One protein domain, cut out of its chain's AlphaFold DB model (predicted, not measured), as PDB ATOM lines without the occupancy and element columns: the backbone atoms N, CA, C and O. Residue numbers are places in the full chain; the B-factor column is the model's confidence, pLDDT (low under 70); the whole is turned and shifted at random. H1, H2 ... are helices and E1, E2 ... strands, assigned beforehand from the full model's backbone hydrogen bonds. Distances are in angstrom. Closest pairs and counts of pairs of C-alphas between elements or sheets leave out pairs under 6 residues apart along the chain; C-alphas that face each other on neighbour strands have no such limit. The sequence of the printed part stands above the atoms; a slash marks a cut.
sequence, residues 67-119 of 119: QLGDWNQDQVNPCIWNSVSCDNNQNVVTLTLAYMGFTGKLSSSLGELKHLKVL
ATOM      1  N   GLN A  67     -37.667 -14.584  -2.218       84.06
ATOM      2  CA  GLN A  67     -36.534 -14.297  -3.097       84.06
ATOM      3  C   GLN A  67     -35.247 -14.896  -2.509       84.06
ATOM      4  O   GLN A  67     -34.855 -14.550  -1.391       84.06
ATOM      5  N   LEU A  68     -34.590 -15.783  -3.269       84.44
ATOM      6  CA  LEU A  68     -33.336 -16.451  -2.875       84.44
ATOM      7  C   LEU A  68     -33.430 -17.078  -1.468       84.44
ATOM      8  O   LEU A  68     -32.525 -16.928  -0.648       84.44
ATOM      9  N   GLY A  69     -34.580 -17.668  -1.127       82.50
ATOM     10  CA  GLY A  69     -34.881 -18.118   0.240       82.50
ATOM     11  C   GLY A  69     -34.051 -19.314   0.714       82.50
ATOM     12  O   GLY A  69     -33.962 -19.572   1.908       82.50
ATOM     13  N   ASP A  70     -33.439 -20.029  -0.216       84.31
ATOM     14  CA  ASP A  70     -32.625 -21.218   0.002       84.31
ATOM     15  C   ASP A  70     -31.115 -20.931   0.020       84.31
ATOM     16  O   ASP A  70     -30.317 -21.831   0.273       84.31
ATOM     17  N   TRP A  71     -30.719 -19.675  -0.203       84.69
ATOM     18  CA  TRP A  71     -29.341 -19.225  -0.033       84.69
ATOM     19  C   TRP A  71     -29.039 -19.166   1.463       84.69
ATOM     20  O   TRP A  71     -29.457 -18.233   2.155       84.69
ATOM     21  N   ASN A  72     -28.338 -20.180   1.967       72.62
ATOM     22  CA  ASN A  72     -28.036 -20.328   3.387       72.62
ATOM     23  C   ASN A  72     -26.523 -20.466   3.620       72.62
ATOM     24  O   ASN A  72     -25.880 -21.316   3.011       72.62
ATOM     25  N   GLN A  73     -25.985 -19.684   4.562       71.88
ATOM     26  CA  GLN A  73     -24.591 -19.764   5.016       71.88
ATOM     27  C   GLN A  73     -24.195 -21.137   5.568       71.88
ATOM     28  O   GLN A  73     -23.021 -21.498   5.526       71.88
ATOM     29  N   ASP A  74     -25.159 -21.897   6.089       67.88
ATOM     30  CA  ASP A  74     -24.905 -23.224   6.653       67.88
ATOM     31  C   ASP A  74     -24.605 -24.251   5.549       67.88
ATOM     32  O   ASP A  74     -24.116 -25.351   5.815       67.88
ATOM     33  N   GLN A  75     -24.894 -23.907   4.290       69.44
ATOM     34  CA  GLN A  75     -24.585 -24.736   3.140       69.44
ATOM     35  C   GLN A  75     -23.241 -24.340   2.536       69.44
ATOM     36  O   GLN A  75     -23.089 -23.303   1.902       69.44
ATOM     37  N   VAL A  76     -22.269 -25.238   2.700       70.12
ATOM     38  CA  VAL A  76     -20.875 -25.043   2.273       70.12
ATOM     39  C   VAL A  76     -20.727 -24.934   0.747       70.12
ATOM     40  O   VAL A  76     -19.748 -24.377   0.252       70.12
ATOM     41  N   ASN A  77     -21.684 -25.477  -0.010       73.38
ATOM     42  CA  ASN A  77     -21.667 -25.449  -1.466       73.38
ATOM     43  C   ASN A  77     -22.724 -24.460  -1.998       73.38
ATOM     44  O   ASN A  77     -23.910 -24.720  -1.824       73.38
ATOM     45  N   PRO A  78     -22.343 -23.371  -2.682       80.31
ATOM     46  CA  PRO A  78     -23.307 -22.450  -3.283       80.31
ATOM     47  C   PRO A  78     -23.995 -23.025  -4.532       80.31
ATOM     48  O   PRO A  78     -25.046 -22.543  -4.933       80.31
ATOM     49  N   CYS A  79     -23.451 -24.081  -5.144       86.50
ATOM     50  CA  CYS A  79     -23.995 -24.693  -6.360       86.50
ATOM     51  C   CYS A  79     -25.321 -25.431  -6.151       86.50
ATOM     52  O   CYS A  79     -25.979 -25.784  -7.127       86.50
ATOM     53  N   ILE A  80     -25.683 -25.724  -4.899       83.88
ATOM     54  CA  ILE A  80     -26.980 -26.326  -4.565       83.88
ATOM     55  C   ILE A  80     -28.064 -25.274  -4.326       83.88
ATOM     56  O   ILE A  80     -29.230 -25.635  -4.178       83.88
ATOM     57  N   TRP A  81     -27.697 -23.991  -4.309       88.31
ATOM     58  CA  TRP A  81     -28.661 -22.910  -4.205       88.31
ATOM     59  C   TRP A  81     -29.383 -22.709  -5.534       88.31
ATOM     60  O   TRP A  81     -28.802 -22.739  -6.621       88.31
ATOM     61  N   ASN A  82     -30.676 -22.445  -5.450       86.62
ATOM     62  CA  ASN A  82     -31.507 -22.077  -6.571       86.62
ATOM     63  C   ASN A  82     -30.968 -20.797  -7.181       86.62
ATOM     64  O   ASN A  82     -30.546 -19.867  -6.492       86.62
ATOM     65  N   SER A  83     -31.058 -20.721  -8.503       90.12
ATOM     66  CA  SER A  83     -30.551 -19.583  -9.271       90.12
ATOM     67  C   SER A  83     -29.027 -19.451  -9.277       90.12
ATOM     68  O   SER A  83     -28.530 -18.468  -9.823       90.12
ATOM     69  N   VAL A  84     -28.293 -20.423  -8.732       91.25
ATOM     70  CA  VAL A  84     -26.843 -20.556  -8.880       91.25
ATOM     71  C   VAL A  84     -26.558 -21.755  -9.775       91.25
ATOM     72  O   VAL A  84     -27.144 -22.824  -9.627       91.25
ATOM     73  N   SER A  85     -25.660 -21.584 -10.737       91.19
ATOM     74  CA  SER A  85     -25.174 -22.667 -11.582       91.19
ATOM     75  C   SER A  85     -23.654 -22.636 -11.630       91.19
ATOM     76  O   SER A  85     -23.031 -21.581 -11.796       91.19
ATOM     77  N   CYS A  86     -23.073 -23.818 -11.453       89.75
ATOM     78  CA  CYS A  86     -21.638 -24.019 -11.378       89.75
ATOM     79  C   CYS A  86     -21.107 -24.837 -12.551       89.75
ATOM     80  O   CYS A  86     -21.841 -25.589 -13.193       89.75
ATOM     81  N   ASP A  87     -19.811 -24.696 -12.814       88.44
ATOM     82  CA  ASP A  87     -19.096 -25.556 -13.751       88.44
ATOM     83  C   ASP A  87     -18.745 -26.929 -13.141       88.44
ATOM     84  O   ASP A  87     -19.013 -27.226 -11.975       88.44
ATOM     85  N   ASN A  88     -18.085 -27.774 -13.938       86.88
ATOM     86  CA  ASN A  88     -17.611 -29.095 -13.509       86.88
ATOM     87  C   ASN A  88     -16.584 -29.041 -12.362       86.88
ATOM     88  O   ASN A  88     -16.341 -30.059 -11.714       86.88
ATOM     89  N   ASN A  89     -15.979 -27.878 -12.118       82.50
ATOM     90  CA  ASN A  89     -15.003 -27.645 -11.059       82.50
ATOM     91  C   ASN A  89     -15.644 -27.022  -9.807       82.50
ATOM     92  O   ASN A  89     -14.915 -26.667  -8.885       82.50
ATOM     93  N   GLN A  90     -16.980 -26.931  -9.754       77.06
ATOM     94  CA  GLN A  90     -17.750 -26.323  -8.663       77.06
ATOM     95  C   GLN A  90     -17.505 -24.820  -8.484       77.06
ATOM     96  O   GLN A  90     -17.730 -24.296  -7.398       77.06
ATOM     97  N   ASN A  91     -17.071 -24.121  -9.534       83.19
ATOM     98  CA  ASN A  91     -17.008 -22.663  -9.508       83.19
ATOM     99  C   ASN A  91     -18.345 -22.091  -9.955       83.19
ATOM    100  O   ASN A  91     -18.926 -22.562 -10.941       83.19
ATOM    101  N   VAL A  92     -18.801 -21.037  -9.290       88.69
ATOM    102  CA  VAL A  92     -20.018 -20.322  -9.682       88.69
ATOM    103  C   VAL A  92     -19.797 -19.621 -11.025       88.69
ATOM    104  O   VAL A  92     -18.987 -18.702 -11.143       88.69
ATOM    105  N   VAL A  93     -20.532 -20.046 -12.056       92.75
ATOM    106  CA  VAL A  93     -20.410 -19.494 -13.419       92.75
ATOM    107  C   VAL A  93     -21.635 -18.721 -13.870       92.75
ATOM    108  O   VAL A  93     -21.549 -17.907 -14.793       92.75
ATOM    109  N   THR A  94     -22.793 -18.962 -13.269       92.50
ATOM    110  CA  THR A  94     -24.037 -18.316 -13.680       92.50
ATOM    111  C   THR A  94     -24.933 -18.068 -12.481       92.50
ATOM    112  O   THR A  94     -25.133 -18.951 -11.648       92.50
ATOM    113  N   LEU A  95     -25.489 -16.864 -12.426       91.00
ATOM    114  CA  LEU A  95     -26.493 -16.448 -11.460       91.00
ATOM    115  C   LEU A  95     -27.746 -16.019 -12.220       91.00
ATOM    116  O   LEU A  95     -27.652 -15.341 -13.233       91.00
ATOM    117  N   THR A  96     -28.921 -16.451 -11.768       89.69
ATOM    118  CA  THR A  96     -30.205 -16.136 -12.413       89.69
ATOM    119  C   THR A  96     -31.047 -15.261 -11.499       89.69
ATOM    120  O   THR A  96     -31.870 -15.738 -10.728       89.69
ATOM    121  N   LEU A  97     -30.844 -13.951 -11.580       86.50
ATOM    122  CA  LEU A  97     -31.517 -12.981 -10.707       86.50
ATOM    123  C   LEU A  97     -32.665 -12.242 -11.417       86.50
ATOM    124  O   LEU A  97     -33.364 -11.414 -10.827       86.50
ATOM    125  N   ALA A  98     -32.871 -12.541 -12.699       80.94
ATOM    126  CA  ALA A  98     -33.882 -11.905 -13.527       80.94
ATOM    127  C   ALA A  98     -35.309 -12.188 -13.025       80.94
ATOM    128  O   ALA A  98     -35.602 -13.236 -12.454       80.94
ATOM    129  N   TYR A  99     -36.215 -11.239 -13.279       79.38
ATOM    130  CA  TYR A  99     -37.654 -11.338 -12.992       79.38
ATOM    131  C   TYR A  99     -38.048 -11.489 -11.512       79.38
ATOM    132  O   TYR A  99     -39.232 -11.632 -11.218       79.38
ATOM    133  N   MET A 100     -37.103 -11.389 -10.572       82.69
ATOM    134  CA  MET A 100     -37.414 -11.462  -9.140       82.69
ATOM    135  C   MET A 100     -37.878 -10.126  -8.550       82.69
ATOM    136  O   MET A 100     -38.549 -10.136  -7.527       82.69
ATOM    137  N   GLY A 101     -37.591  -8.986  -9.192       85.56
ATOM    138  CA  GLY A 101     -38.054  -7.668  -8.732       85.56
ATOM    139  C   GLY A 101     -37.257  -7.099  -7.552       85.56
ATOM    140  O   GLY A 101     -37.837  -6.495  -6.652       85.56
ATOM    141  N   PHE A 102     -35.939  -7.310  -7.533       86.25
ATOM    142  CA  PHE A 102     -35.053  -6.744  -6.514       86.25
ATOM    143  C   PHE A 102     -35.089  -5.211  -6.516       86.25
ATOM    144  O   PHE A 102     -35.027  -4.581  -7.571       86.25
ATOM    145  N   THR A 103     -35.165  -4.606  -5.329       86.88
ATOM    146  CA  THR A 103     -35.182  -3.141  -5.154       86.88
ATOM    147  C   THR A 103     -33.830  -2.578  -4.719       86.88
ATOM    148  O   THR A 103     -33.677  -1.362  -4.611       86.88
ATOM    149  N   GLY A 104     -32.875  -3.453  -4.393       86.44
ATOM    150  CA  GLY A 104     -31.544  -3.087  -3.929       86.44
ATOM    151  C   GLY A 104     -30.547  -2.826  -5.057       86.44
ATOM    152  O   GLY A 104     -30.904  -2.457  -6.176       86.44
ATOM    153  N   LYS A 105     -29.264  -2.992  -4.739       86.06
ATOM    154  CA  LYS A 105     -28.134  -2.768  -5.648       86.06
ATOM    155  C   LYS A 105     -27.269  -4.018  -5.737       86.06
ATOM    156  O   LYS A 105     -27.257  -4.836  -4.827       86.06
ATOM    157  N   LEU A 106     -26.514  -4.129  -6.823       85.12
ATOM    158  CA  LEU A 106     -25.502  -5.172  -6.974       85.12
ATOM    159  C   LEU A 106     -24.265  -4.814  -6.140       85.12
ATOM    160  O   LEU A 106     -23.744  -3.704  -6.275       85.12
ATOM    161  N   SER A 107     -23.801  -5.738  -5.292       84.31
ATOM    162  CA  SER A 107     -22.528  -5.574  -4.578       84.31
ATOM    163  C   SER A 107     -21.345  -5.648  -5.549       84.31
ATOM    164  O   SER A 107     -21.328  -6.475  -6.462       84.31
ATOM    165  N   SER A 108     -20.325  -4.815  -5.328       85.06
ATOM    166  CA  SER A 108     -19.050  -4.881  -6.053       85.06
ATOM    167  C   SER A 108     -18.270  -6.165  -5.773       85.06
ATOM    168  O   SER A 108     -17.452  -6.558  -6.603       85.06
ATOM    169  N   SER A 109     -18.546  -6.842  -4.651       80.12
ATOM    170  CA  SER A 109     -17.921  -8.115  -4.269       80.12
ATOM    171  C   SER A 109     -18.181  -9.224  -5.295       80.12
ATOM    172  O   SER A 109     -17.382 -10.144  -5.424       80.12
ATOM    173  N   LEU A 110     -19.236  -9.102  -6.117       84.75
ATOM    174  CA  LEU A 110     -19.472  -9.980  -7.271       84.75
ATOM    175  C   LEU A 110     -18.281 -10.053  -8.234       84.75
ATOM    176  O   LEU A 110     -18.081 -11.080  -8.878       84.75
ATOM    177  N   GLY A 111     -17.482  -8.986  -8.329       84.88
ATOM    178  CA  GLY A 111     -16.277  -8.959  -9.158       84.88
ATOM    179  C   GLY A 111     -15.182  -9.925  -8.694       84.88
ATOM    180  O   GLY A 111     -14.269 -10.219  -9.462       84.88
ATOM    181  N   GLU A 112     -15.267 -10.448  -7.469       85.12
ATOM    182  CA  GLU A 112     -14.346 -11.468  -6.962       85.12
ATOM    183  C   GLU A 112     -14.656 -12.873  -7.502       85.12
ATOM    184  O   GLU A 112     -13.779 -13.742  -7.483       85.12
ATOM    185  N   LEU A 113     -15.860 -13.099  -8.046       87.44
ATOM    186  CA  LEU A 113     -16.241 -14.354  -8.697       87.44
ATOM    187  C   LEU A 113     -15.567 -14.461 -10.073       87.44
ATOM    188  O   LEU A 113     -16.149 -14.154 -11.112       87.44
ATOM    189  N   LYS A 114     -14.314 -14.926 -10.088       87.12
ATOM    190  CA  LYS A 114     -13.460 -14.995 -11.294       87.12
ATOM    191  C   LYS A 114     -14.039 -15.833 -12.434       87.12
ATOM    192  O   LYS A 114     -13.642 -15.662 -13.583       87.12
ATOM    193  N   HIS A 115     -14.926 -16.767 -12.106       88.31
ATOM    194  CA  HIS A 115     -15.517 -17.705 -13.054       88.31
ATOM    195  C   HIS A 115     -16.933 -17.313 -13.483       88.31
ATOM    196  O   HIS A 115     -17.486 -17.964 -14.372       88.31
ATOM    197  N   LEU A 116     -17.496 -16.239 -12.920       89.62
ATOM    198  CA  LEU A 116     -18.833 -15.771 -13.258       89.62
ATOM    199  C   LEU A 116     -18.870 -15.267 -14.706       89.62
ATOM    200  O   LEU A 116     -18.087 -14.408 -15.110       89.62
ATOM    201  N   LYS A 117     -19.799 -15.809 -15.493       89.50
ATOM    202  CA  LYS A 117     -19.994 -15.471 -16.912       89.50
ATOM    203  C   LYS A 117     -21.329 -14.794 -17.180       89.50
ATOM    204  O   LYS A 117     -21.421 -14.002 -18.111       89.50
ATOM    205  N   VAL A 118     -22.358 -15.151 -16.413       86.88
ATOM    206  CA  VAL A 118     -23.743 -14.728 -16.649       86.88
ATOM    207  C   VAL A 118     -24.385 -14.320 -15.326       86.88
ATOM    208  O   VAL A 118     -24.226 -15.026 -14.327       86.88
ATOM    209  N   LEU A 119     -25.094 -13.191 -15.344       84.44
ATOM    210  CA  LEU A 119     -25.823 -12.596 -14.223       84.44
ATOM    211  C   LEU A 119     -27.187 -12.079 -14.698       84.44
ATOM    212  O   LEU A 119     -27.207 -11.473 -15.796       84.44
TER     213      LEU A 119
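What this domain is: This is residues 67 to 119 of the 119 residues of the protein "LRRNT_2 domain-containing protein" of Asparagus officinalis (UniProt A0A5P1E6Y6). With little regular structure, this domain is mostly winding loop: residues 67 to 83 fold over the E1 side of a small hairpin, E1 and E2, and the tail, residues 115 to 119, runs beside E2 on the other side. Between E2 and the tail a wide loop leads to the short helix H1; residues 103 to 109 stick out. The 53 printed residues hold E1, E2, H1 in that order, an antiparallel two-strand sheet, class mixed, with 12 residues in named elements. It is compact, radius of gyration of the C-alphas 11.3 A, spanning 32 by 23 by 18 A.

How they stand to each other: Look at E1, residues 84 to 86, and E2, residues 92 to 95: this hairpin is antiparallel at 150 degrees, with N 85 and O 94 2.8 A apart, within hydrogen-bond range. H1, residues 108 to 112, is apart from E1; 0 of 1 O i to N i+4 pairs but 2 of 2 O i to N i+3 pairs are within range.

Where its parts are: Find C-alpha 84 at (-26.843, -20.556, -8.880); E1 runs 6.7 A. E2 runs 7.8 A. H1 runs 8.1 A to C-alpha 112 at (-14.346, -11.468, -6.962).

The domain as a whole: The farthest C-alphas, Asn 88 and Thr 103, are 32.4 A apart. The printed part has no cut; the link E2 to H1 is long. Residues 74 to 75 have pLDDT under 70.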